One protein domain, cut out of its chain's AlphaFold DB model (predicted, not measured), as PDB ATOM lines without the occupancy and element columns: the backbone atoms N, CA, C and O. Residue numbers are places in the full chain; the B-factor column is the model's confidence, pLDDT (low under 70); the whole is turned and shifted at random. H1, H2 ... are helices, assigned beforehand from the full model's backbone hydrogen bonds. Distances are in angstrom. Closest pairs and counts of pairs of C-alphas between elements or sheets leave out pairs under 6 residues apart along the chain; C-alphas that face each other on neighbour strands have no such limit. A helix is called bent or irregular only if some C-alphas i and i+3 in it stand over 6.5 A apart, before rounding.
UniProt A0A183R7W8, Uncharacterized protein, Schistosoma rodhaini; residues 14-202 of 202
ATOM      1  N   GLU A  14     226.441 175.329 326.219       92.81
ATOM      2  CA  GLU A  14     225.760 175.654 327.472       92.81
ATOM      3  C   GLU A  14     224.372 176.266 327.232       92.81
ATOM      4  O   GLU A  14     223.426 175.995 327.974       92.81
ATOM      5  N   GLY A  15     224.230 177.074 326.180       90.06
ATOM      6  CA  GLY A  15     222.957 177.668 325.783       90.06
ATOM      7  C   GLY A  15     221.981 176.632 325.229       90.06
ATOM      8  O   GLY A  15     220.793 176.686 325.554       90.06
ATOM      9  N   GLU A  16     222.468 175.660 324.453       88.81
ATOM     10  CA  GLU A  16     221.650 174.535 323.982       88.81
ATOM     11  C   GLU A  16     221.143 173.687 325.150       88.81
ATOM     12  O   GLU A  16     219.952 173.372 325.207       88.81
ATOM     13  N   ILE A  17     222.004 173.400 326.133       92.38
ATOM     14  CA  ILE A  17     221.629 172.665 327.348       92.38
ATOM     15  C   ILE A  17     220.545 173.421 328.121       92.38
ATOM     16  O   ILE A  17     219.546 172.819 328.510       92.38
ATOM     17  N   ILE A  18     220.700 174.734 328.327       94.19
ATOM     18  CA  ILE A  18     219.703 175.548 329.040       94.19
ATOM     19  C   ILE A  18     218.349 175.497 328.326       94.19
ATOM     20  O   ILE A  18     217.324 175.265 328.971       94.19
ATOM     21  N   LEU A  19     218.328 175.683 327.003       92.88
ATOM     22  CA  LEU A  19     217.092 175.641 326.218       92.88
ATOM     23  C   LEU A  19     216.446 174.253 326.243       92.88
ATOM     24  O   LEU A  19     215.229 174.148 326.396       92.88
ATOM     25  N   HIS A  20     217.250 173.195 326.147       91.62
ATOM     26  CA  HIS A  20     216.776 171.817 326.222       91.62
ATOM     27  C   HIS A  20     216.155 171.504 327.589       91.62
ATOM     28  O   HIS A  20     215.036 170.996 327.662       91.62
ATOM     29  N   GLN A  21     216.827 171.874 328.683       94.94
ATOM     30  CA  GLN A  21     216.297 171.694 330.038       94.94
ATOM     31  C   GLN A  21     215.013 172.501 330.257       94.94
ATOM     32  O   GLN A  21     214.048 171.983 330.815       94.94
ATOM     33  N   HIS A  22     214.958 173.740 329.766       93.88
ATOM     34  CA  HIS A  22     213.755 174.567 329.847       93.88
ATOM     35  C   HIS A  22     212.577 173.958 329.067       93.88
ATOM     36  O   HIS A  22     211.437 174.016 329.529       93.88
ATOM     37  N   ALA A  23     212.830 173.349 327.905       94.00
ATOM     38  CA  ALA A  23     211.803 172.646 327.139       94.00
ATOM     39  C   ALA A  23     211.242 171.442 327.911       94.00
ATOM     40  O   ALA A  23     210.024 171.309 328.017       94.00
ATOM     41  N   ILE A  24     212.114 170.628 328.522       94.38
ATOM     42  CA  ILE A  24     211.710 169.484 329.357       94.38
ATOM     43  C   ILE A  24     210.875 169.950 330.552       94.38
ATOM     44  O   ILE A  24     209.806 169.399 330.809       94.38
ATOM     45  N   GLN A  25     211.329 170.984 331.267       95.31
ATOM     46  CA  GLN A  25     210.645 171.507 332.456       95.31
ATOM     47  C   GLN A  25     209.230 172.015 332.157       95.31
ATOM     48  O   GLN A  25     208.343 171.875 332.995       95.31
ATOM     49  N   ASN A  26     209.012 172.573 330.966       93.38
ATOM     50  CA  ASN A  26     207.704 173.059 330.525       93.38
ATOM     51  C   ASN A  26     206.897 172.014 329.736       93.38
ATOM     52  O   ASN A  26     205.810 172.327 329.257       93.38
ATOM     53  N   GLY A  27     207.409 170.787 329.582       92.75
ATOM     54  CA  GLY A  27     206.731 169.719 328.847       92.75
ATOM     55  C   GLY A  27     206.536 170.019 327.357       92.75
ATOM     56  O   GLY A  27     205.547 169.573 326.777       92.75
ATOM     57  N   LEU A  28     207.443 170.786 326.742       94.19
ATOM     58  CA  LEU A  28     207.359 171.105 325.319       94.19
ATOM     59  C   LEU A  28     207.685 169.876 324.471       94.19
ATOM     60  O   LEU A  28     208.695 169.200 324.665       94.19
ATOM     61  N   THR A  29     206.839 169.625 323.482       93.50
ATOM     62  CA  THR A  29     207.074 168.635 322.431       93.50
ATOM     63  C   THR A  29     208.138 169.123 321.444       93.50
ATOM     64  O   THR A  29     208.379 170.323 321.302       93.50
ATOM     65  N   GLU A  30     208.747 168.200 320.698       92.75
ATOM     66  CA  GLU A  30     209.773 168.530 319.695       92.75
ATOM     67  C   GLU A  30     209.274 169.533 318.642       92.75
ATOM     68  O   GLU A  30     210.002 170.449 318.258       92.75
ATOM     69  N   ILE A  31     208.009 169.421 318.220       94.94
ATOM     70  CA  ILE A  31     207.408 170.360 317.268       94.94
ATOM     71  C   ILE A  31     207.223 171.760 317.869       94.94
ATOM     72  O   ILE A  31     207.436 172.752 317.176       94.94
ATOM     73  N   GLN A  32     206.872 171.862 319.155       95.00
ATOM     74  CA  GLN A  32     206.750 173.149 319.843       95.00
ATOM     75  C   GLN A  32     208.119 173.815 319.992       95.00
ATOM     76  O   GLN A  32     208.239 175.019 319.773       95.00
ATOM     77  N   VAL A  33     209.171 173.038 320.272       94.62
ATOM     78  CA  VAL A  33     210.552 173.544 320.291       94.62
ATOM     79  C   VAL A  33     210.958 174.061 318.909       94.62
ATOM     80  O   VAL A  33     211.422 175.197 318.803       94.62
ATOM     81  N   ALA A  34     210.720 173.289 317.845       94.75
ATOM     82  CA  ALA A  34     211.016 173.708 316.472       94.75
ATOM     83  C   ALA A  34     210.220 174.962 316.059       94.75
ATOM     84  O   ALA A  34     210.756 175.865 315.417       94.75
ATOM     85  N   MET A  35     208.954 175.064 316.476       95.44
ATOM     86  CA  MET A  35     208.122 176.254 316.276       95.44
ATOM     87  C   MET A  35     208.718 177.475 316.983       95.44
ATOM     88  O   MET A  35     208.843 178.537 316.374       95.44
ATOM     89  N   CYS A  36     209.106 177.341 318.253       94.94
ATOM     90  CA  CYS A  36     209.733 178.427 319.002       94.94
ATOM     91  C   CYS A  36     211.047 178.879 318.350       94.94
ATOM     92  O   CYS A  36     211.275 180.084 318.233       94.94
ATOM     93  N   GLN A  37     211.875 177.938 317.886       93.88
ATOM     94  CA  GLN A  37     213.110 178.234 317.155       93.88
ATOM     95  C   GLN A  37     212.828 179.007 315.867       93.88
ATOM     96  O   GLN A  37     213.421 180.064 315.651       93.88
ATOM     97  N   TRP A  38     211.876 178.547 315.051       95.50
ATOM     98  CA  TRP A  38     211.456 179.253 313.839       95.50
ATOM     99  C   TRP A  38     211.012 180.688 314.141       95.50
ATOM    100  O   TRP A  38     211.548 181.638 313.574       95.50
ATOM    101  N   ILE A  39     210.085 180.873 315.086       95.44
ATOM    102  CA  ILE A  39     209.558 182.199 315.443       95.44
ATOM    103  C   ILE A  39     210.679 183.120 315.948       95.44
ATOM    104  O   ILE A  39     210.719 184.303 315.593       95.44
ATOM    105  N   ALA A  40     211.599 182.597 316.762       93.38
ATOM    106  CA  ALA A  40     212.744 183.352 317.257       93.38
ATOM    107  C   ALA A  40     213.674 183.787 316.114       93.38
ATOM    108  O   ALA A  40     214.062 184.955 316.055       93.38
ATOM    109  N   LEU A  41     213.977 182.887 315.174       92.94
ATOM    110  CA  LEU A  41     214.825 183.190 314.023       92.94
ATOM    111  C   LEU A  41     214.169 184.169 313.049       92.94
ATOM    112  O   LEU A  41     214.862 185.038 312.531       92.94
ATOM    113  N   ILE A  42     212.849 184.116 312.844       93.62
ATOM    114  CA  ILE A  42     212.137 185.123 312.038       93.62
ATOM    115  C   ILE A  42     212.264 186.516 312.651       93.62
ATOM    116  O   ILE A  42     212.569 187.482 311.949       93.62
ATOM    117  N   ARG A  43     212.096 186.630 313.973       91.31
ATOM    118  CA  ARG A  43     212.296 187.901 314.690       91.31
ATOM    119  C   ARG A  43     213.746 188.383 314.596       91.31
ATOM    120  O   ARG A  43     213.988 189.583 314.457       91.31
ATOM    121  N   LEU A  44     214.707 187.462 314.644       89.75
ATOM    122  CA  LEU A  44     216.121 187.783 314.484       89.75
ATOM    123  C   LEU A  44     216.432 188.264 313.061       89.75
ATOM    124  O   LEU A  44     217.023 189.329 312.923       89.75
ATOM    125  N   ASN A  45     215.976 187.549 312.030       86.06
ATOM    126  CA  ASN A  45     216.178 187.897 310.617       86.06
ATOM    127  C   ASN A  45     215.597 189.275 310.266       86.06
ATOM    128  O   ASN A  45     216.147 189.997 309.445       86.06
ATOM    129  N   TYR A  46     214.500 189.669 310.920       81.50
ATOM    130  CA  TYR A  46     213.920 191.000 310.744       81.50
ATOM    131  C   TYR A  46     214.792 192.125 311.334       81.50
ATOM    132  O   TYR A  46     214.760 193.258 310.861       81.50
ATOM    133  N   THR A  47     215.558 191.841 312.392       82.31
ATOM    134  CA  THR A  47     216.345 192.854 313.122       82.31
ATOM    135  C   THR A  47     217.833 192.838 312.783       82.31
ATOM    136  O   THR A  47     218.525 193.832 313.015       82.31
ATOM    137  N   ARG A  48     218.345 191.723 312.256       79.62
ATOM    138  CA  ARG A  48     219.756 191.489 311.936       79.62
ATOM    139  C   ARG A  48     219.876 190.632 310.679       79.62
ATOM    140  O   ARG A  48     219.039 189.776 310.432       79.62
ATOM    141  N   SER A  49     220.966 190.818 309.936       74.19
ATOM    142  CA  SER A  49     221.310 189.953 308.807       74.19
ATOM    143  C   SER A  49     221.594 188.530 309.293       74.19
ATOM    144  O   SER A  49     222.551 188.315 310.045       74.19
ATOM    145  N   LEU A  50     220.764 187.583 308.866       83.31
ATOM    146  CA  LEU A  50     220.897 186.150 309.114       83.31
ATOM    147  C   LEU A  50     221.107 185.443 307.770       83.31
ATOM    148  O   LEU A  50     220.472 185.823 306.786       83.31
ATOM    149  N   ASP A  51     221.973 184.430 307.734       86.75
ATOM    150  CA  ASP A  51     222.122 183.579 306.549       86.75
ATOM    151  C   ASP A  51     220.824 182.791 306.324       86.75
ATOM    152  O   ASP A  51     220.303 182.126 307.232       86.75
ATOM    153  N   GLN A  52     220.276 182.885 305.117       89.19
ATOM    154  CA  GLN A  52     218.973 182.323 304.781       89.19
ATOM    155  C   GLN A  52     219.003 180.788 304.770       89.19
ATOM    156  O   GLN A  52     217.949 180.160 304.915       89.19
ATOM    157  N   ILE A  53     220.187 180.161 304.704       90.12
ATOM    158  CA  ILE A  53     220.323 178.706 304.854       90.12
ATOM    159  C   ILE A  53     219.870 178.220 306.239       90.12
ATOM    160  O   ILE A  53     219.293 177.138 306.358       90.12
ATOM    161  N   ILE A  54     220.071 179.032 307.285       91.88
ATOM    162  CA  ILE A  54     219.682 178.694 308.661       91.88
ATOM    163  C   ILE A  54     218.156 178.614 308.741       91.88
ATOM    164  O   ILE A  54     217.611 177.627 309.233       91.88
ATOM    165  N   LEU A  55     217.463 179.611 308.183       93.06
ATOM    166  CA  LEU A  55     216.001 179.618 308.120       93.06
ATOM    167  C   LEU A  55     215.462 178.445 307.310       93.06
ATOM    168  O   LEU A  55     214.523 177.784 307.754       93.06
ATOM    169  N   LEU A  56     216.078 178.149 306.166       93.94
ATOM    170  CA  LEU A  56     215.698 177.017 305.330       93.94
ATOM    171  C   LEU A  56     215.806 175.688 306.092       93.94
ATOM    172  O   LEU A  56     214.885 174.871 306.035       93.94
ATOM    173  N   HIS A  57     216.902 175.463 306.822       93.62
ATOM    174  CA  HIS A  57     217.086 174.255 307.628       93.62
ATOM    175  C   HIS A  57     216.094 174.172 308.789       93.62
ATOM    176  O   HIS A  57     215.444 173.136 308.949       93.62
ATOM    177  N   THR A  58     215.906 175.252 309.552       93.44
ATOM    178  CA  THR A  58     214.925 175.269 310.648       93.44
ATOM    179  C   THR A  58     213.509 175.032 310.130       93.44
ATOM    180  O   THR A  58     212.742 174.290 310.739       93.44
ATOM    181  N   PHE A  59     213.158 175.597 308.975       95.38
ATOM    182  CA  PHE A  59     211.847 175.381 308.376       95.38
ATOM    183  C   PHE A  59     211.655 173.942 307.879       95.38
ATOM    184  O   PHE A  59     210.600 173.346 308.100       95.38
ATOM    185  N   LYS A  60     212.687 173.343 307.268       94.94
ATOM    186  CA  LYS A  60     212.697 171.915 306.897       94.94
ATOM    187  C   LYS A  60     212.471 171.023 308.117       94.94
ATOM    188  O   LYS A  60     211.639 170.118 308.057       94.94
ATOM    189  N   GLN A  61     213.154 171.309 309.225       94.50
ATOM    190  CA  GLN A  61     212.969 170.590 310.483       94.50
ATOM    191  C   GLN A  61     211.539 170.751 311.016       94.50
ATOM    192  O   GLN A  61     210.889 169.750 311.317       94.50
ATOM    193  N   LEU A  62     211.014 171.980 311.057       95.25
ATOM    194  CA  LEU A  62     209.644 172.261 311.490       95.25
ATOM    195  C   LEU A  62     208.613 171.459 310.682       95.25
ATOM    196  O   LEU A  62     207.748 170.812 311.268       95.25
ATOM    197  N   ILE A  63     208.725 171.455 309.348       94.62
ATOM    198  CA  ILE A  63     207.829 170.673 308.484       94.62
ATOM    199  C   ILE A  63     207.971 169.174 308.753       94.62
ATOM    200  O   ILE A  63     206.962 168.476 308.787       94.62
ATOM    201  N   SER A  64     209.196 168.672 308.941       94.38
ATOM    202  CA  SER A  64     209.433 167.237 309.152       94.38
ATOM    203  C   SER A  64     208.798 166.699 310.438       94.38
ATOM    204  O   SER A  64     208.377 165.545 310.471       94.38
ATOM    205  N   LEU A  65     208.694 167.541 311.470       93.81
ATOM    206  CA  LEU A  65     208.098 167.203 312.764       93.81
ATOM    207  C   LEU A  65     206.584 167.439 312.802       93.81
ATOM    208  O   LEU A  65     205.901 166.961 313.710       93.81
ATOM    209  N   TRP A  66     206.047 168.214 311.862       92.81
ATOM    210  CA  TRP A  66     204.658 168.635 311.914       92.81
ATOM    211  C   TRP A  66     203.701 167.541 311.436       92.81
ATOM    212  O   TRP A  66     203.882 166.914 310.393       92.81
ATOM    213  N   SER A  67     202.608 167.377 312.180       85.25
ATOM    214  CA  SER A  67     201.414 166.665 311.736       85.25
ATOM    215  C   SER A  67     200.163 167.371 312.262       85.25
ATOM    216  O   SER A  67     200.215 168.038 313.299       85.25
ATOM    217  N   ASP A  68     199.035 167.206 311.564       74.94
ATOM    218  CA  ASP A  68     197.790 167.979 311.731       74.94
ATOM    219  C   ASP A  68     197.221 168.037 313.167       74.94
ATOM    220  O   ASP A  68     196.359 168.864 313.455       74.94
ATOM    221  N   LYS A  69     197.665 167.157 314.076       77.00
ATOM    222  CA  LYS A  69     197.149 167.034 315.451       77.00
ATOM    223  C   LYS A  69     198.112 167.496 316.547       77.00
ATOM    224  O   LYS A  69     197.751 167.410 317.716       77.00
ATOM    225  N   LEU A  70     199.325 167.928 316.202       84.88
ATOM    226  CA  LEU A  70     200.363 168.191 317.208       84.88
ATOM    227  C   LEU A  70     200.386 169.627 317.735       84.88
ATOM    228  O   LEU A  70     200.985 169.862 318.778       84.88
ATOM    229  N   LEU A  71     199.752 170.571 317.036       89.81
ATOM    230  CA  LEU A  71     199.715 171.976 317.435       89.81
ATOM    231  C   LEU A  71     198.287 172.418 317.735       89.81
ATOM    232  O   LEU A  71     197.342 172.109 317.004       89.81
ATOM    233  N   THR A  72     198.142 173.173 318.814       92.25
ATOM    234  CA  THR A  72     196.903 173.842 319.194       92.25
ATOM    235  C   THR A  72     196.593 174.999 318.245       92.25
ATOM    236  O   THR A  72     197.438 175.490 317.494       92.25
ATOM    237  N   ARG A  73     195.352 175.494 318.298       90.31
ATOM    238  CA  ARG A  73     194.933 176.636 317.476       90.31
ATOM    239  C   ARG A  73     195.732 177.907 317.773       90.31
ATOM    240  O   ARG A  73     196.014 178.666 316.853       90.31
ATOM    241  N   GLU A  74     196.077 178.150 319.033       93.19
ATOM    242  CA  GLU A  74     196.859 179.328 319.420       93.19
ATOM    243  C   GLU A  74     198.277 179.268 318.842       93.19
ATOM    244  O   GLU A  74     198.760 180.246 318.278       93.19
ATOM    245  N   GLU A  75     198.910 178.099 318.884       93.81
ATOM    246  CA  GLU A  75     200.235 177.861 318.301       93.81
ATOM    247  C   GLU A  75     200.236 178.019 316.781       93.81
ATOM    248  O   GLU A  75     201.121 178.663 316.214       93.81
ATOM    249  N   LEU A  76     199.194 177.514 316.115       93.19
ATOM    250  CA  LEU A  76     198.999 177.725 314.681       93.19
ATOM    251  C   LEU A  76     198.820 179.209 314.330       93.19
ATOM    252  O   LEU A  76     199.318 179.640 313.291       93.19
ATOM    253  N   ASN A  77     198.169 180.003 315.186       93.38
ATOM    254  CA  ASN A  77     198.064 181.449 314.979       93.38
ATOM    255  C   ASN A  77     199.440 182.127 315.086       93.38
ATOM    256  O   ASN A  77     199.791 182.914 314.210       93.38
ATOM    257  N   TYR A  78     200.250 181.775 316.092       94.69
ATOM    258  CA  TYR A  78     201.618 182.297 316.211       94.69
ATOM    259  C   TYR A  78     202.480 181.947 314.991       94.69
ATOM    260  O   TYR A  78     203.244 182.788 314.508       94.69
ATOM    261  N   LEU A  79     202.337 180.730 314.462       95.06
ATOM    262  CA  LEU A  79     203.001 180.327 313.225       95.06
ATOM    263  C   LEU A  79     202.506 181.128 312.025       95.06
ATOM    264  O   LEU A  79     203.336 181.674 311.303       95.06
ATOM    265  N   SER A  80     201.191 181.268 311.853       94.56
ATOM    266  CA  SER A  80     200.592 182.071 310.779       94.56
ATOM    267  C   SER A  80     201.133 183.503 310.777       94.56
ATOM    268  O   SER A  80     201.533 184.016 309.730       94.56
ATOM    269  N   ASP A  81     201.211 184.139 311.946       94.44
ATOM    270  CA  ASP A  81     201.773 185.485 312.077       94.44
ATOM    271  C   ASP A  81     203.259 185.513 311.703       94.44
ATOM    272  O   ASP A  81     203.698 186.389 310.955       94.44
ATOM    273  N   SER A  82     204.038 184.527 312.157       95.06
ATOM    274  CA  SER A  82     205.459 184.421 311.804       95.06
ATOM    275  C   SER A  82     205.681 184.205 310.303       95.06
ATOM    276  O   SER A  82     206.581 184.813 309.727       95.06
ATOM    277  N   PHE A  83     204.838 183.401 309.651       94.94
ATOM    278  CA  PHE A  83     204.892 183.144 308.215       94.94
ATOM    279  C   PHE A  83     204.588 184.402 307.422       94.94
ATOM    280  O   PHE A  83     205.305 184.717 306.477       94.94
ATOM    281  N   LYS A  84     203.583 185.170 307.849       92.94
ATOM    282  CA  LYS A  84     203.269 186.461 307.238       92.94
ATOM    283  C   LYS A  84     204.443 187.435 307.346       92.94
ATOM    284  O   LYS A  84     204.830 188.025 306.341       92.94
ATOM    285  N   VAL A  85     205.036 187.571 308.535       93.12
ATOM    286  CA  VAL A  85     206.210 188.435 308.752       93.12
ATOM    287  C   VAL A  85     207.382 187.996 307.875       93.12
ATOM    288  O   VAL A  85     208.006 188.833 307.221       93.12
ATOM    289  N   PHE A  86     207.661 186.692 307.822       93.94
ATOM    290  CA  PHE A  86     208.714 186.147 306.972       93.94
ATOM    291  C   PHE A  86     208.459 186.437 305.493       93.94
ATOM    292  O   PHE A  86     209.363 186.928 304.819       93.94
ATOM    293  N   THR A  87     207.251 186.189 304.986       92.44
ATOM    294  CA  THR A  87     206.929 186.436 303.579       92.44
ATOM    295  C   THR A  87     207.047 187.915 303.231       92.44
ATOM    296  O   THR A  87     207.705 188.260 302.250       92.44
ATOM    297  N   GLU A  88     206.482 188.811 304.043       91.31
ATOM    298  CA  GLU A  88     206.585 190.257 303.813       91.31
ATOM    299  C   GLU A  88     208.051 190.713 303.769       91.31
ATOM    300  O   GLU A  88     208.456 191.402 302.828       91.31
ATOM    301  N   HIS A  89     208.864 190.276 304.735       90.12
ATOM    302  CA  HIS A  89     210.291 190.594 304.785       90.12
ATOM    303  C   HIS A  89     211.055 190.029 303.578       90.12
ATOM    304  O   HIS A  89     211.801 190.755 302.920       90.12
ATOM    305  N   SER A  90     210.819 188.763 303.234       89.81
ATOM    306  CA  SER A  90     211.467 188.077 302.111       89.81
ATOM    307  C   SER A  90     211.165 188.762 300.785       89.81
ATOM    308  O   SER A  90     212.062 188.986 299.979       89.81
ATOM    309  N   LEU A  91     209.912 189.166 300.561       89.44
ATOM    310  CA  LEU A  91     209.516 189.873 299.346       89.44
ATOM    311  C   LEU A  91     210.177 191.251 299.241       89.44
ATOM    312  O   LEU A  91     210.592 191.645 298.148       89.44
ATOM    313  N   ILE A  92     210.317 191.970 300.358       86.75
ATOM    314  CA  ILE A  92     211.064 193.233 300.406       86.75
ATOM    315  C   ILE A  92     212.539 192.987 300.073       86.75
ATOM    316  O   ILE A  92     213.102 193.714 299.251       86.75
ATOM    317  N   MET A  93     213.156 191.958 300.660       84.25
ATOM    318  CA  MET A  93     214.538 191.578 300.361       84.25
ATOM    319  C   MET A  93     214.717 191.234 298.885       84.25
ATOM    320  O   MET A  93     215.605 191.798 298.262       84.25
ATOM    321  N   ILE A  94     213.847 190.411 298.296       82.88
ATOM    322  CA  ILE A  94     213.898 190.046 296.870       82.88
ATOM    323  C   ILE A  94     213.801 191.292 295.982       82.88
ATOM    324  O   ILE A  94     214.571 191.438 295.035       82.88
ATOM    325  N   CYS A  95     212.892 192.223 296.289       80.19
ATOM    326  CA  CYS A  95     212.775 193.466 295.522       80.19
ATOM    327  C   CYS A  95     214.041 194.337 295.639       80.19
ATOM    328  O   CYS A  95     214.482 194.927 294.655       80.19
ATOM    329  N   ASN A  96     214.647 194.407 296.827       76.06
ATOM    330  CA  ASN A  96     215.827 195.236 297.090       76.06
ATOM    331  C   ASN A  96     217.146 194.615 296.609       76.06
ATOM    332  O   ASN A  96     218.026 195.344 296.142       76.06
ATOM    333  N   TYR A  97     217.283 193.291 296.699       70.19
ATOM    334  CA  TYR A  97     218.458 192.526 296.280       70.19
ATOM    335  C   TYR A  97     218.832 192.865 294.830       70.19
ATOM    336  O   TYR A  97     219.987 193.145 294.510       70.19
ATOM    337  N   ASN A  98     217.809 192.991 293.987       58.56
ATOM    338  CA  ASN A  98     217.921 193.215 292.549       58.56
ATOM    339  C   ASN A  98     218.383 194.632 292.148       58.56
ATOM    340  O   ASN A  98     218.667 194.874 290.979       58.56
ATOM    341  N   LEU A  99     218.483 195.576 293.090       56.81
ATOM    342  CA  LEU A  99     218.948 196.948 292.830       56.81
ATOM    343  C   LEU A  99     220.350 197.246 293.353       56.81
ATOM    344  O   LEU A  99     221.013 198.148 292.838       56.81
ATOM    345  N   ILE A 100     220.741 196.566 294.431       50.97
ATOM    346  CA  ILE A 100     221.986 196.831 295.162       50.97
ATOM    347  C   ILE A 100     223.135 196.018 294.556       50.97
ATOM    348  O   ILE A 100     224.263 196.501 294.493       50.97
ATOM    349  N   PHE A 101     222.849 194.827 294.027       52.31
ATOM    350  CA  PHE A 101     223.864 193.898 293.540       52.31
ATOM    351  C   PHE A 101     223.908 193.810 292.009       52.31
ATOM    352  O   PHE A 101     223.693 192.755 291.426       52.31
ATOM    353  N   TYR A 102     224.270 194.916 291.348       48.16
ATOM    354  CA  TYR A 102     224.592 194.929 289.907       48.16
ATOM    355  C   TYR A 102     225.890 194.148 289.570       48.16
ATOM    356  O   TYR A 102     226.205 193.963 288.407       48.16
ATOM    357  N   ASN A 103     226.625 193.652 290.579       48.97
ATOM    358  CA  ASN A 103     227.899 192.922 290.448       48.97
ATOM    359  C   ASN A 103     228.006 191.735 291.442       48.97
ATOM    360  O   ASN A 103     229.052 191.546 292.060       48.97
ATOM    361  N   ALA A 104     226.914 191.005 291.706       53.38
ATOM    362  CA  ALA A 104     226.827 190.070 292.838       53.38
ATOM    363  C   ALA A 104     227.982 189.042 292.899       53.38
ATOM    364  O   ALA A 104     228.164 188.229 291.994       53.38
ATOM    365  N   GLN A 105     228.722 189.053 294.012       57.16
ATOM    366  CA  GLN A 105     229.576 187.943 294.436       57.16
ATOM    367  C   GLN A 105     228.725 186.670 294.605       57.16
ATOM    368  O   GLN A 105     227.554 186.753 294.980       57.16
ATOM    369  N   SER A 106     229.308 185.497 294.341       58.72
ATOM    370  CA  SER A 106     228.612 184.199 294.332       58.72
ATOM    371  C   SER A 106     227.845 183.879 295.622       58.72
ATOM    372  O   SER A 106     226.803 183.235 295.561       58.72
ATOM    373  N   GLU A 107     228.326 184.347 296.775       61.38
ATOM    374  CA  GLU A 107     227.719 184.092 298.089       61.38
ATOM    375  C   GLU A 107     226.338 184.746 298.241       61.38
ATOM    376  O   GLU A 107     225.405 184.106 298.718       61.38
ATOM    377  N   ASN A 108     226.155 185.967 297.731       69.12
ATOM    378  CA  ASN A 108     224.865 186.662 297.801       69.12
ATOM    379  C   ASN A 108     223.797 185.955 296.948       69.12
ATOM    380  O   ASN A 108     222.619 185.931 297.299       69.12
ATOM    381  N   VAL A 109     224.213 185.354 295.824       73.00
ATOM    382  CA  VAL A 109     223.314 184.600 294.937       73.00
ATOM    383  C   VAL A 109     222.856 183.308 295.610       73.00
ATOM    384  O   VAL A 109     221.692 182.932 295.479       73.00
ATOM    385  N   LEU A 110     223.748 182.638 296.344       79.00
ATOM    386  CA  LEU A 110     223.397 181.458 297.133       79.00
ATOM    387  C   LEU A 110     222.420 181.811 298.257       79.00
ATOM    388  O   LEU A 110     221.399 181.142 298.390       79.00
ATOM    389  N   ASP A 111     222.674 182.893 298.994       83.50
ATOM    390  CA  ASP A 111     221.785 183.371 300.059       83.50
ATOM    391  C   ASP A 111     220.375 183.707 299.531       83.50
ATOM    392  O   ASP A 111     219.363 183.270 300.085       83.50
ATOM    393  N   LEU A 112     220.286 184.372 298.369       82.75
ATOM    394  CA  LEU A 112     219.007 184.604 297.688       82.75
ATOM    395  C   LEU A 112     218.317 183.293 297.277       82.75
ATOM    396  O   LEU A 112     217.099 183.176 297.412       82.75
ATOM    397  N   ASN A 113     219.059 182.312 296.761       84.75
ATOM    398  CA  ASN A 113     218.481 181.021 296.386       84.75
ATOM    399  C   ASN A 113     217.905 180.293 297.605       84.75
ATOM    400  O   ASN A 113     216.794 179.775 297.513       84.75
ATOM    401  N   HIS A 114     218.597 180.311 298.749       89.75
ATOM    402  CA  HIS A 114     218.075 179.747 299.997       89.75
ATOM    403  C   HIS A 114     216.800 180.468 300.456       89.75
ATOM    404  O   HIS A 114     215.839 179.809 300.859       89.75
ATOM    405  N   LEU A 115     216.745 181.800 300.333       90.00
ATOM    406  CA  LEU A 115     215.541 182.587 300.622       90.00
ATOM    407  C   LEU A 115     214.362 182.177 299.733       90.00
ATOM    408  O   LEU A 115     213.262 181.929 300.228       90.00
ATOM    409  N   LEU A 116     214.591 182.099 298.420       89.06
ATOM    410  CA  LEU A 116     213.575 181.708 297.442       89.06
ATOM    411  C   LEU A 116     213.101 180.274 297.672       89.06
ATOM    412  O   LEU A 116     211.899 180.015 297.614       89.06
ATOM    413  N   GLU A 117     214.019 179.352 297.964       90.69
ATOM    414  CA  GLU A 117     213.688 177.967 298.299       90.69
ATOM    415  C   GLU A 117     212.813 177.917 299.553       90.69
ATOM    416  O   GLU A 117     211.738 177.318 299.518       90.69
ATOM    417  N   CYS A 118     213.210 178.603 300.627       93.56
ATOM    418  CA  CYS A 118     212.453 178.635 301.877       93.56
ATOM    419  C   CYS A 118     211.053 179.233 301.674       93.56
ATOM    420  O   CYS A 118     210.066 178.686 302.167       93.56
ATOM    421  N   LEU A 119     210.944 180.320 300.906       92.12
ATOM    422  CA  LEU A 119     209.671 180.974 300.606       92.12
ATOM    423  C   LEU A 119     208.744 180.076 299.774       92.12
ATOM    424  O   LEU A 119     207.563 179.928 300.094       92.12
ATOM    425  N   CYS A 120     209.273 179.420 298.741       90.00
ATOM    426  CA  CYS A 120     208.519 178.450 297.948       90.00
ATOM    427  C   CYS A 120     208.080 177.249 298.793       90.00
ATOM    428  O   CYS A 120     206.926 176.828 298.710       90.00
ATOM    429  N   MET A 121     208.972 176.706 299.624       92.19
ATOM    430  CA  MET A 121     208.646 175.611 300.536       92.19
ATOM    431  C   MET A 121     207.533 176.006 301.505       92.19
ATOM    432  O   MET A 121     206.619 175.214 301.720       92.19
ATOM    433  N   LEU A 122     207.578 177.225 302.050       93.12
ATOM    434  CA  LEU A 122     206.564 177.732 302.966       93.12
ATOM    435  C   LEU A 122     205.182 177.740 302.322       93.12
ATOM    436  O   LEU A 122     204.285 177.056 302.815       93.12
ATOM    437  N   HIS A 123     205.023 178.437 301.196       89.94
ATOM    438  CA  HIS A 123     203.725 178.570 300.527       89.94
ATOM    439  C   HIS A 123     203.179 177.240 299.981       89.94
ATOM    440  O   HIS A 123     201.966 177.088 299.841       89.94
ATOM    441  N   ASN A 124     204.052 176.269 299.702       89.44
ATOM    442  CA  ASN A 124     203.655 174.930 299.259       89.44
ATOM    443  C   ASN A 124     203.423 173.946 300.419       89.44
ATOM    444  O   ASN A 124     202.932 172.839 300.193       89.44
ATOM    445  N   SER A 125     203.774 174.313 301.654       91.31
ATOM    446  CA  SER A 125     203.632 173.427 302.807       91.31
ATOM    447  C   SER A 125     202.171 173.275 303.231       91.31
ATOM    448  O   SER A 125     201.380 174.221 303.216       91.31
ATOM    449  N   ARG A 126     201.813 172.068 303.681       91.00
ATOM    450  CA  ARG A 126     200.500 171.816 304.294       91.00
ATOM    451  C   ARG A 126     200.313 172.615 305.581       91.00
ATOM    452  O   ARG A 126     199.218 173.104 305.817       91.00
ATOM    453  N   LEU A 127     201.385 172.798 306.356       91.69
ATOM    454  CA  LEU A 127     201.372 173.603 307.575       91.69
ATOM    455  C   LEU A 127     200.898 175.035 307.294       91.69
ATOM    456  O   LEU A 127     200.006 175.515 307.984       91.69
ATOM    457  N   TYR A 128     201.413 175.677 306.242       90.56
ATOM    458  CA  TYR A 128     200.981 177.018 305.840       90.56
ATOM    459  C   TYR A 128     199.508 177.063 305.417       90.56
ATOM    460  O   TYR A 128     198.765 177.952 305.825       90.56
ATOM    461  N   GLN A 129     199.051 176.076 304.638       89.06
ATOM    462  CA  GLN A 129     197.641 175.982 304.238       89.06
ATOM    463  C   GLN A 129     196.717 175.788 305.447       89.06
ATOM    464  O   GLN A 129     195.615 176.331 305.479       89.06
ATOM    465  N   PHE A 130     197.174 175.036 306.449       88.00
ATOM    466  CA  PHE A 130     196.410 174.749 307.656       88.00
ATOM    467  C   PHE A 130     196.378 175.941 308.621       88.00
ATOM    468  O   PHE A 130     195.328 176.252 309.181       88.00
ATOM    469  N   SER A 131     197.505 176.639 308.794       87.62
ATOM    470  CA  SER A 131     197.591 177.836 309.639       87.62
ATOM    471  C   SER A 131     196.930 179.056 308.995       87.62
ATOM    472  O   SER A 131     196.436 179.934 309.698       87.62
ATOM    473  N   SER A 132     196.923 179.127 307.661       85.62
ATOM    474  CA  SER A 132     196.530 180.316 306.900       85.62
ATOM    475  C   SER A 132     195.704 179.943 305.651       85.62
ATOM    476  O   SER A 132     196.132 180.197 304.522       85.62
ATOM    477  N   PRO A 133     194.488 179.383 305.809       75.81
ATOM    478  CA  PRO A 133     193.695 178.823 304.702       75.81
ATOM    479  C   PRO A 133     193.206 179.857 303.676       75.81
ATOM    480  O   PRO A 133     192.878 179.506 302.546       75.81
ATOM    481  N   PHE A 134     193.166 181.137 304.054       78.00
ATOM    482  CA  PHE A 134     192.775 182.254 303.185       78.00
ATOM    483  C   PHE A 134     193.966 183.121 302.760       78.00
ATOM    484  O   PHE A 134     193.792 184.281 302.384       78.00
ATOM    485  N   SER A 135     195.183 182.586 302.870       78.88
ATOM    486  CA  SER A 135     196.388 183.270 302.413       78.88
ATOM    487  C   SER A 135     196.345 183.535 300.908       78.88
ATOM    488  O   SER A 135     195.742 182.796 300.121       78.88
ATOM    489  N   ASN A 136     196.979 184.630 300.491       81.06
ATOM    490  CA  ASN A 136     197.136 184.906 299.074       81.06
ATOM    491  C   ASN A 136     198.152 183.930 298.471       81.06
ATOM    492  O   ASN A 136     199.052 183.431 299.143       81.06
ATOM    493  N   SER A 137     198.047 183.689 297.162       84.44
ATOM    494  CA  SER A 137     199.121 182.982 296.471       84.44
ATOM    495  C   SER A 137     200.405 183.810 296.519       84.44
ATOM    496  O   SER A 137     200.361 185.038 296.399       84.44
ATOM    497  N   LEU A 138     201.554 183.134 296.599       84.94
ATOM    498  CA  LEU A 138     202.870 183.780 296.594       84.94
ATOM    499  C   LEU A 138     203.022 184.774 295.427       84.94
ATOM    500  O   LEU A 138     203.530 185.875 295.603       84.94
ATOM    501  N   GLN A 139     202.497 184.436 294.244       83.00
ATOM    502  CA  GLN A 139     202.496 185.326 293.077       83.00
ATOM    503  C   GLN A 139     201.738 186.643 293.317       83.00
ATOM    504  O   GLN A 139     202.199 187.708 292.903       83.00
ATOM    505  N   LYS A 140     200.576 186.594 293.983       86.31
ATOM    506  CA  LYS A 140     199.787 187.792 294.311       86.31
ATOM    507  C   LYS A 140     200.494 188.652 295.356       86.31
ATOM    508  O   LYS A 140     200.491 189.880 295.232       86.31
ATOM    509  N   GLU A 141     201.101 188.025 296.359       87.44
ATOM    510  CA  GLU A 141     201.872 188.734 297.385       87.44
ATOM    511  C   GLU A 141     203.110 189.393 296.779       87.44
ATOM    512  O   GLU A 141     203.322 190.589 296.982       87.44
ATOM    513  N   PHE A 142     203.843 188.674 295.924       85.56
ATOM    514  CA  PHE A 142     204.965 189.222 295.168       85.56
ATOM    515  C   PHE A 142     204.547 190.418 294.315       85.56
ATOM    516  O   PHE A 142     205.144 191.483 294.433       85.56
ATOM    517  N   LEU A 143     203.488 190.295 293.505       84.44
ATOM    518  CA  LEU A 143     203.015 191.398 292.664       84.44
ATOM    519  C   LEU A 143     202.637 192.632 293.499       84.44
ATOM    520  O   LEU A 143     202.900 193.765 293.097       84.44
ATOM    521  N   THR A 144     202.024 192.420 294.662       89.12
ATOM    522  CA  THR A 144     201.642 193.501 295.579       89.12
ATOM    523  C   THR A 144     202.871 194.185 296.171       89.12
ATOM    524  O   THR A 144     202.962 195.415 296.143       89.12
ATOM    525  N   SER A 145     203.835 193.410 296.668       87.69
ATOM    526  CA  SER A 145     205.094 193.927 297.214       87.69
ATOM    527  C   SER A 145     205.924 194.639 296.148       87.69
ATOM    528  O   SER A 145     206.419 195.736 296.394       87.69
ATOM    529  N   PHE A 146     205.981 194.093 294.934       84.75
ATOM    530  CA  PHE A 146     206.679 194.697 293.806       84.75
ATOM    531  C   PHE A 146     206.062 196.044 293.403       84.75
ATOM    532  O   PHE A 146     206.778 197.029 293.235       84.75
ATOM    533  N   LYS A 147     204.727 196.145 293.338       87.44
ATOM    534  CA  LYS A 147     204.039 197.428 293.098       87.44
ATOM    535  C   LYS A 147     204.362 198.469 294.170       87.44
ATOM    536  O   LYS A 147     204.656 199.613 293.831       87.44
ATOM    537  N   LYS A 148     204.329 198.082 295.452       89.25
ATOM    538  CA  LYS A 148     204.696 198.972 296.572       89.25
ATOM    539  C   LYS A 148     206.138 199.452 296.449       89.25
ATOM    540  O   LYS A 148     206.411 200.630 296.653       89.25
ATOM    541  N   PHE A 149     207.039 198.550 296.086       86.31
ATOM    542  CA  PHE A 149     208.445 198.846 295.869       86.31
ATOM    543  C   PHE A 149     208.664 199.847 294.722       86.31
ATOM    544  O   PHE A 149     209.336 200.858 294.924       86.31
ATOM    545  N   VAL A 150     208.044 199.625 293.556       84.25
ATOM    546  CA  VAL A 150     208.123 200.551 292.411       84.25
ATOM    547  C   VAL A 150     207.581 201.930 292.792       84.25
ATOM    548  O   VAL A 150     208.217 202.943 292.501       84.25
ATOM    549  N   LEU A 151     206.446 201.984 293.496       88.19
ATOM    550  CA  LEU A 151     205.847 203.240 293.952       88.19
ATOM    551  C   LEU A 151     206.753 203.989 294.939       88.19
ATOM    552  O   LEU A 151     207.000 205.180 294.765       88.19
ATOM    553  N   ALA A 152     207.290 203.297 295.946       87.69
ATOM    554  CA  ALA A 152     208.208 203.892 296.917       87.69
ATOM    555  C   ALA A 152     209.461 204.465 296.235       87.69
ATOM    556  O   ALA A 152     209.979 205.510 296.631       87.69
ATOM    557  N   ARG A 153     209.933 203.800 295.178       83.38
ATOM    558  CA  ARG A 153     211.081 204.246 294.394       83.38
ATOM    559  C   ARG A 153     210.771 205.472 293.545       83.38
ATOM    560  O   ARG A 153     211.565 206.408 293.538       83.38
ATOM    561  N   TYR A 154     209.608 205.497 292.899       86.50
ATOM    562  CA  TYR A 154     209.123 206.686 292.204       86.50
ATOM    563  C   TYR A 154     209.068 207.896 293.147       86.50
ATOM    564  O   TYR A 154     209.632 208.941 292.826       86.50
ATOM    565  N   GLU A 155     208.480 207.746 294.338       88.88
ATOM    566  CA  GLU A 155     208.404 208.832 295.325       88.88
ATOM    567  C   GLU A 155     209.794 209.272 295.817       88.88
ATOM    568  O   GLU A 155     210.060 210.467 295.973       88.88
ATOM    569  N   LYS A 156     210.736 208.335 295.991       86.56
ATOM    570  CA  LYS A 156     212.133 208.658 296.325       86.56
ATOM    571  C   LYS A 156     212.820 209.475 295.225       86.56
ATOM    572  O   LYS A 156     213.503 210.455 295.520       86.56
ATOM    573  N   HIS A 157     212.659 209.098 293.959       84.69
ATOM    574  CA  HIS A 157     213.235 209.858 292.844       84.69
ATOM    575  C   HIS A 157     212.586 211.226 292.713       84.69
ATOM    576  O   HIS A 157     213.289 212.225 292.613       84.69
ATOM    577  N   LYS A 158     211.258 211.292 292.806       85.25
ATOM    578  CA  LYS A 158     210.500 212.543 292.787       85.25
ATOM    579  C   LYS A 158     210.977 213.508 293.872       85.25
ATOM    580  O   LYS A 158     211.278 214.654 293.568       85.25
ATOM    581  N   THR A 159     211.122 213.050 295.114       85.75
ATOM    582  CA  THR A 159     211.635 213.883 296.220       85.75
ATOM    583  C   THR A 159     213.093 214.309 296.026       85.75
ATOM    584  O   THR A 159     213.438 215.437 296.366       85.75
ATOM    585  N   THR A 160     213.935 213.449 295.446       83.81
ATOM    586  CA  THR A 160     215.342 213.769 295.134       83.81
ATOM    587  C   THR A 160     215.451 214.830 294.040       83.81
ATOM    588  O   THR A 160     216.275 215.736 294.132       83.81
ATOM    589  N   VAL A 161     214.621 214.717 293.003       82.62
ATOM    590  CA  VAL A 161     214.625 215.634 291.865       82.62
ATOM    591  C   VAL A 161     213.970 216.968 292.235       82.62
ATOM    592  O   VAL A 161     214.534 218.002 291.908       82.62
ATOM    593  N   MET A 162     212.851 216.972 292.968       73.56
ATOM    594  CA  MET A 162     212.043 218.167 293.281       73.56
ATOM    595  C   MET A 162     212.532 218.986 294.499       73.56
ATOM    596  O   MET A 162     211.721 219.558 295.227       73.56
ATOM    597  N   GLY A 163     213.844 219.054 294.753       66.44
ATOM    598  CA  GLY A 163     214.420 219.860 295.846       66.44
ATOM    599  C   GLY A 163     213.998 221.345 295.817       66.44
ATOM    600  O   GLY A 163     213.707 221.883 294.752       66.44
ATOM    601  N   LYS A 164     213.950 221.997 296.998       59.22
ATOM    602  CA  LYS A 164     213.420 223.366 297.224       59.22
ATOM    603  C   LYS A 164     213.938 224.378 296.194       59.22
ATOM    604  O   LYS A 164     215.146 224.574 296.100       59.22
ATOM    605  N   THR A 165     213.031 225.068 295.506       55.00
ATOM    606  CA  THR A 165     213.378 226.049 294.473       55.00
ATOM    607  C   THR A 165     212.861 227.454 294.726       55.00
ATOM    608  O   THR A 165     211.682 227.672 295.005       55.00
ATOM    609  N   ASP A 166     213.783 228.411 294.576       55.88
ATOM    610  CA  ASP A 166     213.521 229.844 294.519       55.88
ATOM    611  C   ASP A 166     213.097 230.269 293.101       55.88
ATOM    612  O   ASP A 166     213.556 229.758 292.082       55.88
ATOM    613  N   LYS A 167     212.168 231.224 293.056       56.81
ATOM    614  CA  LYS A 167     211.165 231.438 291.996       56.81
ATOM    615  C   LYS A 167     211.646 231.988 290.637       56.81
ATOM    616  O   LYS A 167     210.800 232.419 289.862       56.81
ATOM    617  N   SER A 168     212.940 232.022 290.316       54.16
ATOM    618  CA  SER A 168     213.427 232.855 289.191       54.16
ATOM    619  C   SER A 168     213.740 232.145 287.860       54.16
ATOM    620  O   SER A 168     213.754 232.822 286.839       54.16
ATOM    621  N   GLU A 169     213.862 230.810 287.802       54.59
ATOM    622  CA  GLU A 169     214.181 230.067 286.555       54.59
ATOM    623  C   GLU A 169     213.204 228.907 286.252       54.59
ATOM    624  O   GLU A 169     213.592 227.810 285.861       54.59
ATOM    625  N   PHE A 170     211.904 229.145 286.441       60.50
ATOM    626  CA  PHE A 170     210.868 228.103 286.544       60.50
ATOM    627  C   PHE A 170     210.807 227.086 285.377       60.50
ATOM    628  O   PHE A 170     210.829 225.884 285.616       60.50
ATOM    629  N   ILE A 171     210.781 227.521 284.110       61.78
ATOM    630  CA  ILE A 171     210.395 226.631 282.990       61.78
ATOM    631  C   ILE A 171     211.525 225.680 282.550       61.78
ATOM    632  O   ILE A 171     211.307 224.480 282.375       61.78
ATOM    633  N   HIS A 172     212.751 226.187 282.373       62.75
ATOM    634  CA  HIS A 172     213.890 225.344 281.977       62.75
ATOM    635  C   HIS A 172     214.307 224.384 283.094       62.75
ATOM    636  O   HIS A 172     214.744 223.261 282.827       62.75
ATOM    637  N   PHE A 173     214.132 224.815 284.339       68.38
ATOM    638  CA  PHE A 173     214.428 224.020 285.511       68.38
ATOM    639  C   PHE A 173     213.415 222.877 285.700       68.38
ATOM    640  O   PHE A 173     213.824 221.732 285.894       68.38
ATOM    641  N   GLU A 174     212.112 223.131 285.531       74.12
ATOM    642  CA  GLU A 174     211.063 222.097 285.577       74.12
ATOM    643  C   GLU A 174     211.224 221.033 284.482       74.12
ATOM    644  O   GLU A 174     211.144 219.833 284.763       74.12
ATOM    645  N   LEU A 175     211.513 221.443 283.240       78.50
ATOM    646  CA  LEU A 175     211.778 220.501 282.145       78.50
ATOM    647  C   LEU A 175     213.021 219.646 282.424       78.50
ATOM    648  O   LEU A 175     213.006 218.437 282.192       78.50
ATOM    649  N   SER A 176     214.081 220.247 282.967       81.19
ATOM    650  CA  SER A 176     215.310 219.531 283.330       81.19
ATOM    651  C   SER A 176     215.075 218.517 284.454       81.19
ATOM    652  O   SER A 176     215.581 217.394 284.387       81.19
ATOM    653  N   GLN A 177     214.259 218.869 285.451       82.69
ATOM    654  CA  GLN A 177     213.829 217.949 286.502       82.69
ATOM    655  C   GLN A 177     213.019 216.775 285.943       82.69
ATOM    656  O   GLN A 177     213.296 215.621 286.269       82.69
ATOM    657  N   LEU A 178     212.064 217.037 285.053       84.12
ATOM    658  CA  LEU A 178     211.258 215.985 284.438       84.12
ATOM    659  C   LEU A 178     212.115 215.027 283.596       84.12
ATOM    660  O   LEU A 178     211.953 213.809 283.692       84.12
ATOM    661  N   ILE A 179     213.080 215.554 282.836       86.06
ATOM    662  CA  ILE A 179     214.050 214.740 282.087       86.06
ATOM    663  C   ILE A 179     214.873 213.861 283.038       86.06
ATOM    664  O   ILE A 179     215.071 212.677 282.758       86.06
ATOM    665  N   LEU A 180     215.347 214.408 284.162       85.81
ATOM    666  CA  LEU A 180     216.105 213.645 285.156       85.81
ATOM    667  C   LEU A 180     215.258 212.533 285.787       85.81
ATOM    668  O   LEU A 180     215.730 211.402 285.907       85.81
ATOM    669  N   LEU A 181     214.003 212.826 286.133       86.38
ATOM    670  CA  LEU A 181     213.071 211.840 286.677       86.38
ATOM    671  C   LEU A 181     212.831 210.694 285.685       86.38
ATOM    672  O   LEU A 181     212.928 209.530 286.064       86.38
ATOM    673  N   ILE A 182     212.577 211.009 284.412       86.69
ATOM    674  CA  ILE A 182     212.383 209.999 283.362       86.69
ATOM    675  C   ILE A 182     213.634 209.130 283.207       86.69
ATOM    676  O   ILE A 182     213.516 207.908 283.156       86.69
ATOM    677  N   LYS A 183     214.834 209.727 283.192       87.56
ATOM    678  CA  LYS A 183     216.094 208.968 283.115       87.56
ATOM    679  C   LYS A 183     216.247 207.986 284.277       87.56
ATOM    680  O   LYS A 183     216.601 206.835 284.048       87.56
ATOM    681  N   LEU A 184     215.958 208.418 285.505       84.75
ATOM    682  CA  LEU A 184     216.033 207.557 286.689       84.75
ATOM    683  C   LEU A 184     215.040 206.388 286.615       84.75
ATOM    684  O   LEU A 184     215.401 205.262 286.949       84.75
ATOM    685  N   LEU A 185     213.823 206.636 286.121       84.88
ATOM    686  CA  LEU A 185     212.814 205.591 285.928       84.88
ATOM    687  C   LEU A 185     213.204 204.591 284.833       84.88
ATOM    688  O   LEU A 185     213.002 203.394 285.019       84.88
ATOM    689  N   ILE A 186     213.782 205.055 283.722       85.06
ATOM    690  CA  ILE A 186     214.271 204.176 282.649       85.06
ATOM    691  C   ILE A 186     215.372 203.253 283.177       85.06
ATOM    692  O   ILE A 186     215.262 202.043 283.010       85.06
ATOM    693  N   ILE A 187     216.363 203.795 283.895       84.06
ATOM    694  CA  ILE A 187     217.458 203.003 284.485       84.06
ATOM    695  C   ILE A 187     216.917 201.918 285.425       84.06
ATOM    696  O   ILE A 187     217.421 200.795 285.453       84.06
ATOM    697  N   ASP A 188     215.897 202.238 286.220       79.44
ATOM    698  CA  ASP A 188     215.285 201.266 287.124       79.44
ATOM    699  C   ASP A 188     214.529 200.163 286.386       79.44
ATOM    700  O   ASP A 188     214.632 198.994 286.765       79.44
ATOM    701  N   LEU A 189     213.785 200.523 285.338       78.75
ATOM    702  CA  LEU A 189     213.075 199.568 284.490       78.75
ATOM    703  C   LEU A 189     214.043 198.650 283.746       78.75
ATOM    704  O   LEU A 189     213.821 197.443 283.737       78.75
ATOM    705  N   GLU A 190     215.127 199.188 283.188       79.06
ATOM    706  CA  GLU A 190     216.178 198.407 282.526       79.06
ATOM    707  C   GLU A 190     216.794 197.392 283.491       79.06
ATOM    708  O   GLU A 190     216.810 196.199 283.190       79.06
ATOM    709  N   LYS A 191     217.171 197.819 284.703       74.31
ATOM    710  CA  LYS A 191     217.686 196.916 285.748       74.31
ATOM    711  C   LYS A 191     216.679 195.841 286.139       74.31
ATOM    712  O   LYS A 191     217.041 194.679 286.300       74.31
ATOM    713  N   CYS A 192     215.405 196.202 286.275       70.69
ATOM    714  CA  CYS A 192     214.360 195.222 286.548       70.69
ATOM    715  C   CYS A 192     214.240 194.220 285.390       70.69
ATOM    716  O   CYS A 192     214.171 193.020 285.628       70.69
ATOM    717  N   CYS A 193     214.250 194.674 284.138       70.75
ATOM    718  CA  CYS A 193     214.179 193.792 282.976       70.75
ATOM    719  C   CYS A 193     215.389 192.857 282.874       70.75
ATOM    720  O   CYS A 193     215.192 191.664 282.650       70.75
ATOM    721  N   GLU A 194     216.609 193.352 283.071       68.88
ATOM    722  CA  GLU A 194     217.830 192.533 283.065       68.88
ATOM    723  C   GLU A 194     217.781 191.430 284.127       68.88
ATOM    724  O   GLU A 194     218.130 190.283 283.847       68.88
ATOM    725  N   VAL A 195     217.284 191.752 285.321       62.81
ATOM    726  CA  VAL A 195     217.267 190.820 286.453       62.81
ATOM    727  C   VAL A 195     216.074 189.858 286.407       62.81
ATOM    728  O   VAL A 195     216.231 188.665 286.656       62.81
ATOM    729  N   TYR A 196     214.875 190.331 286.056       60.53
ATOM    730  CA  TYR A 196     213.658 189.510 286.075       60.53
ATOM    731  C   TYR A 196     213.423 188.714 284.785       60.53
ATOM    732  O   TYR A 196     212.795 187.660 284.842       60.53
ATOM    733  N   SER A 197     213.928 189.151 283.626       61.50
ATOM    734  CA  SER A 197     213.788 188.412 282.356       61.50
ATOM    735  C   SER A 197     214.299 186.957 282.420       61.50
ATOM    736  O   SER A 197     213.579 186.075 281.948       61.50
ATOM    737  N   PRO A 198     215.465 186.645 283.028       56.88
ATOM    738  CA  PRO A 198     215.919 185.258 283.174       56.88
ATOM    739  C   PRO A 198     215.158 184.459 284.245       56.88
ATOM    740  O   PRO A 198     215.078 183.238 284.133       56.88
ATOM    741  N   ILE A 199     214.584 185.121 285.256       52.59
ATOM    742  CA  ILE A 199     213.849 184.471 286.357       52.59
ATOM    743  C   ILE A 199     212.400 184.145 285.949       52.59
ATOM    744  O   ILE A 199     211.868 183.120 286.352       52.59
ATOM    745  N   ILE A 200     211.770 184.987 285.122       47.62
ATOM    746  CA  ILE A 200     210.362 184.857 284.694       47.62
ATOM    747  C   ILE A 200     210.196 183.927 283.472       47.62
ATOM    748  O   ILE A 200     209.092 183.479 283.183       47.62
ATOM    749  N   LYS A 201     211.272 183.621 282.733       39.72
ATOM    750  CA  LYS A 201     211.230 182.776 281.518       39.72
ATOM    751  C   LYS A 201     211.350 181.261 281.765       39.72
ATOM    752  O   LYS A 201     211.480 180.516 280.794       39.72
ATOM    753  N   LYS A 202     211.311 180.798 283.014       36.88
ATOM    754  CA  LYS A 202     211.211 179.374 283.380       36.88
ATOM    755  C   LYS A 202     209.880 179.104 284.064       36.88
ATOM    756  O   LYS A 202     209.404 177.960 283.914       36.88
TER     757      LYS A 202
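This is residues 14 to 202 of the 202 residues of an uncharacterized protein of Schistosoma rodhaini (UniProt A0A183R7W8). What shape is this? A helical hairpin, H7 and H8, reaches away from a bundle of four helices, H2 to H5, up and down, each running against the one before; H1 lies at the opposite end and short H6 packs on H4. What makes it? The printed part has 189 residues with eight named helices, H1 to H8, and no named strand: all helix. It is loose, radius of gyration of the C-alphas 21.9 A, and spans 75 by 39 by 36 A.

Where is the longest helix? H8, residues 170 to 200, 43.3 A long, runs from C-alpha 170 at (210.868, 228.103, 286.544) to C-alpha 200 at (210.362, 184.857, 284.694). It has a kink of 29 degrees near residue 194 and is only just irregular: C-alphas 195 and 198 are 6.6 A apart. Where are the others? H4, residues 73 to 100, spans 40.5 A, and H7, residues 138 to 161, 34.3 A. H1 is residues 14 to 25, H2 30 to 47, H3 52 to 65, H5 106 to 124 and H6 126 to 131.

What touches H8? Its residues 177 to 185 alone touch H7, in a hairpin at a shallow tilt of 26 degrees; the closest C-alphas, of Val 161 and Gln 177, are 5.9 A apart. What is the hub? H4 touches H2, H5, H6, H7 and H8; its closest C-alpha pair with H7, Leu 91 and Phe 142, is at 6.2 A, within residues 88 to 95 of H4 alone. Where are H3 and H1? H3 touches H5, closest C-alphas Leu 56 and Cys 118, 5.0 A. H1 is close to but not clearly touching H2, with C-alphas Ala 23 and Val 33 closest at 7.0 A. Are the backbones complete? Every O i to N i+4 pair is within hydrogen-bond range in H1, H2, H3, H5, H6 and H7; H4 has 22 of 24 and H8 25 of 27.

How far does it reach? The C-alphas farthest apart, Gln 25 and Ser 168, are 75.1 A apart; residues 166 to 172 and 197 to 202 stand free. Is it whole? The printed part has no cut and no long link. Where is confidence low? pLDDT is under 70 at residues 98 to 108, 163 to 173 and 194 to 202.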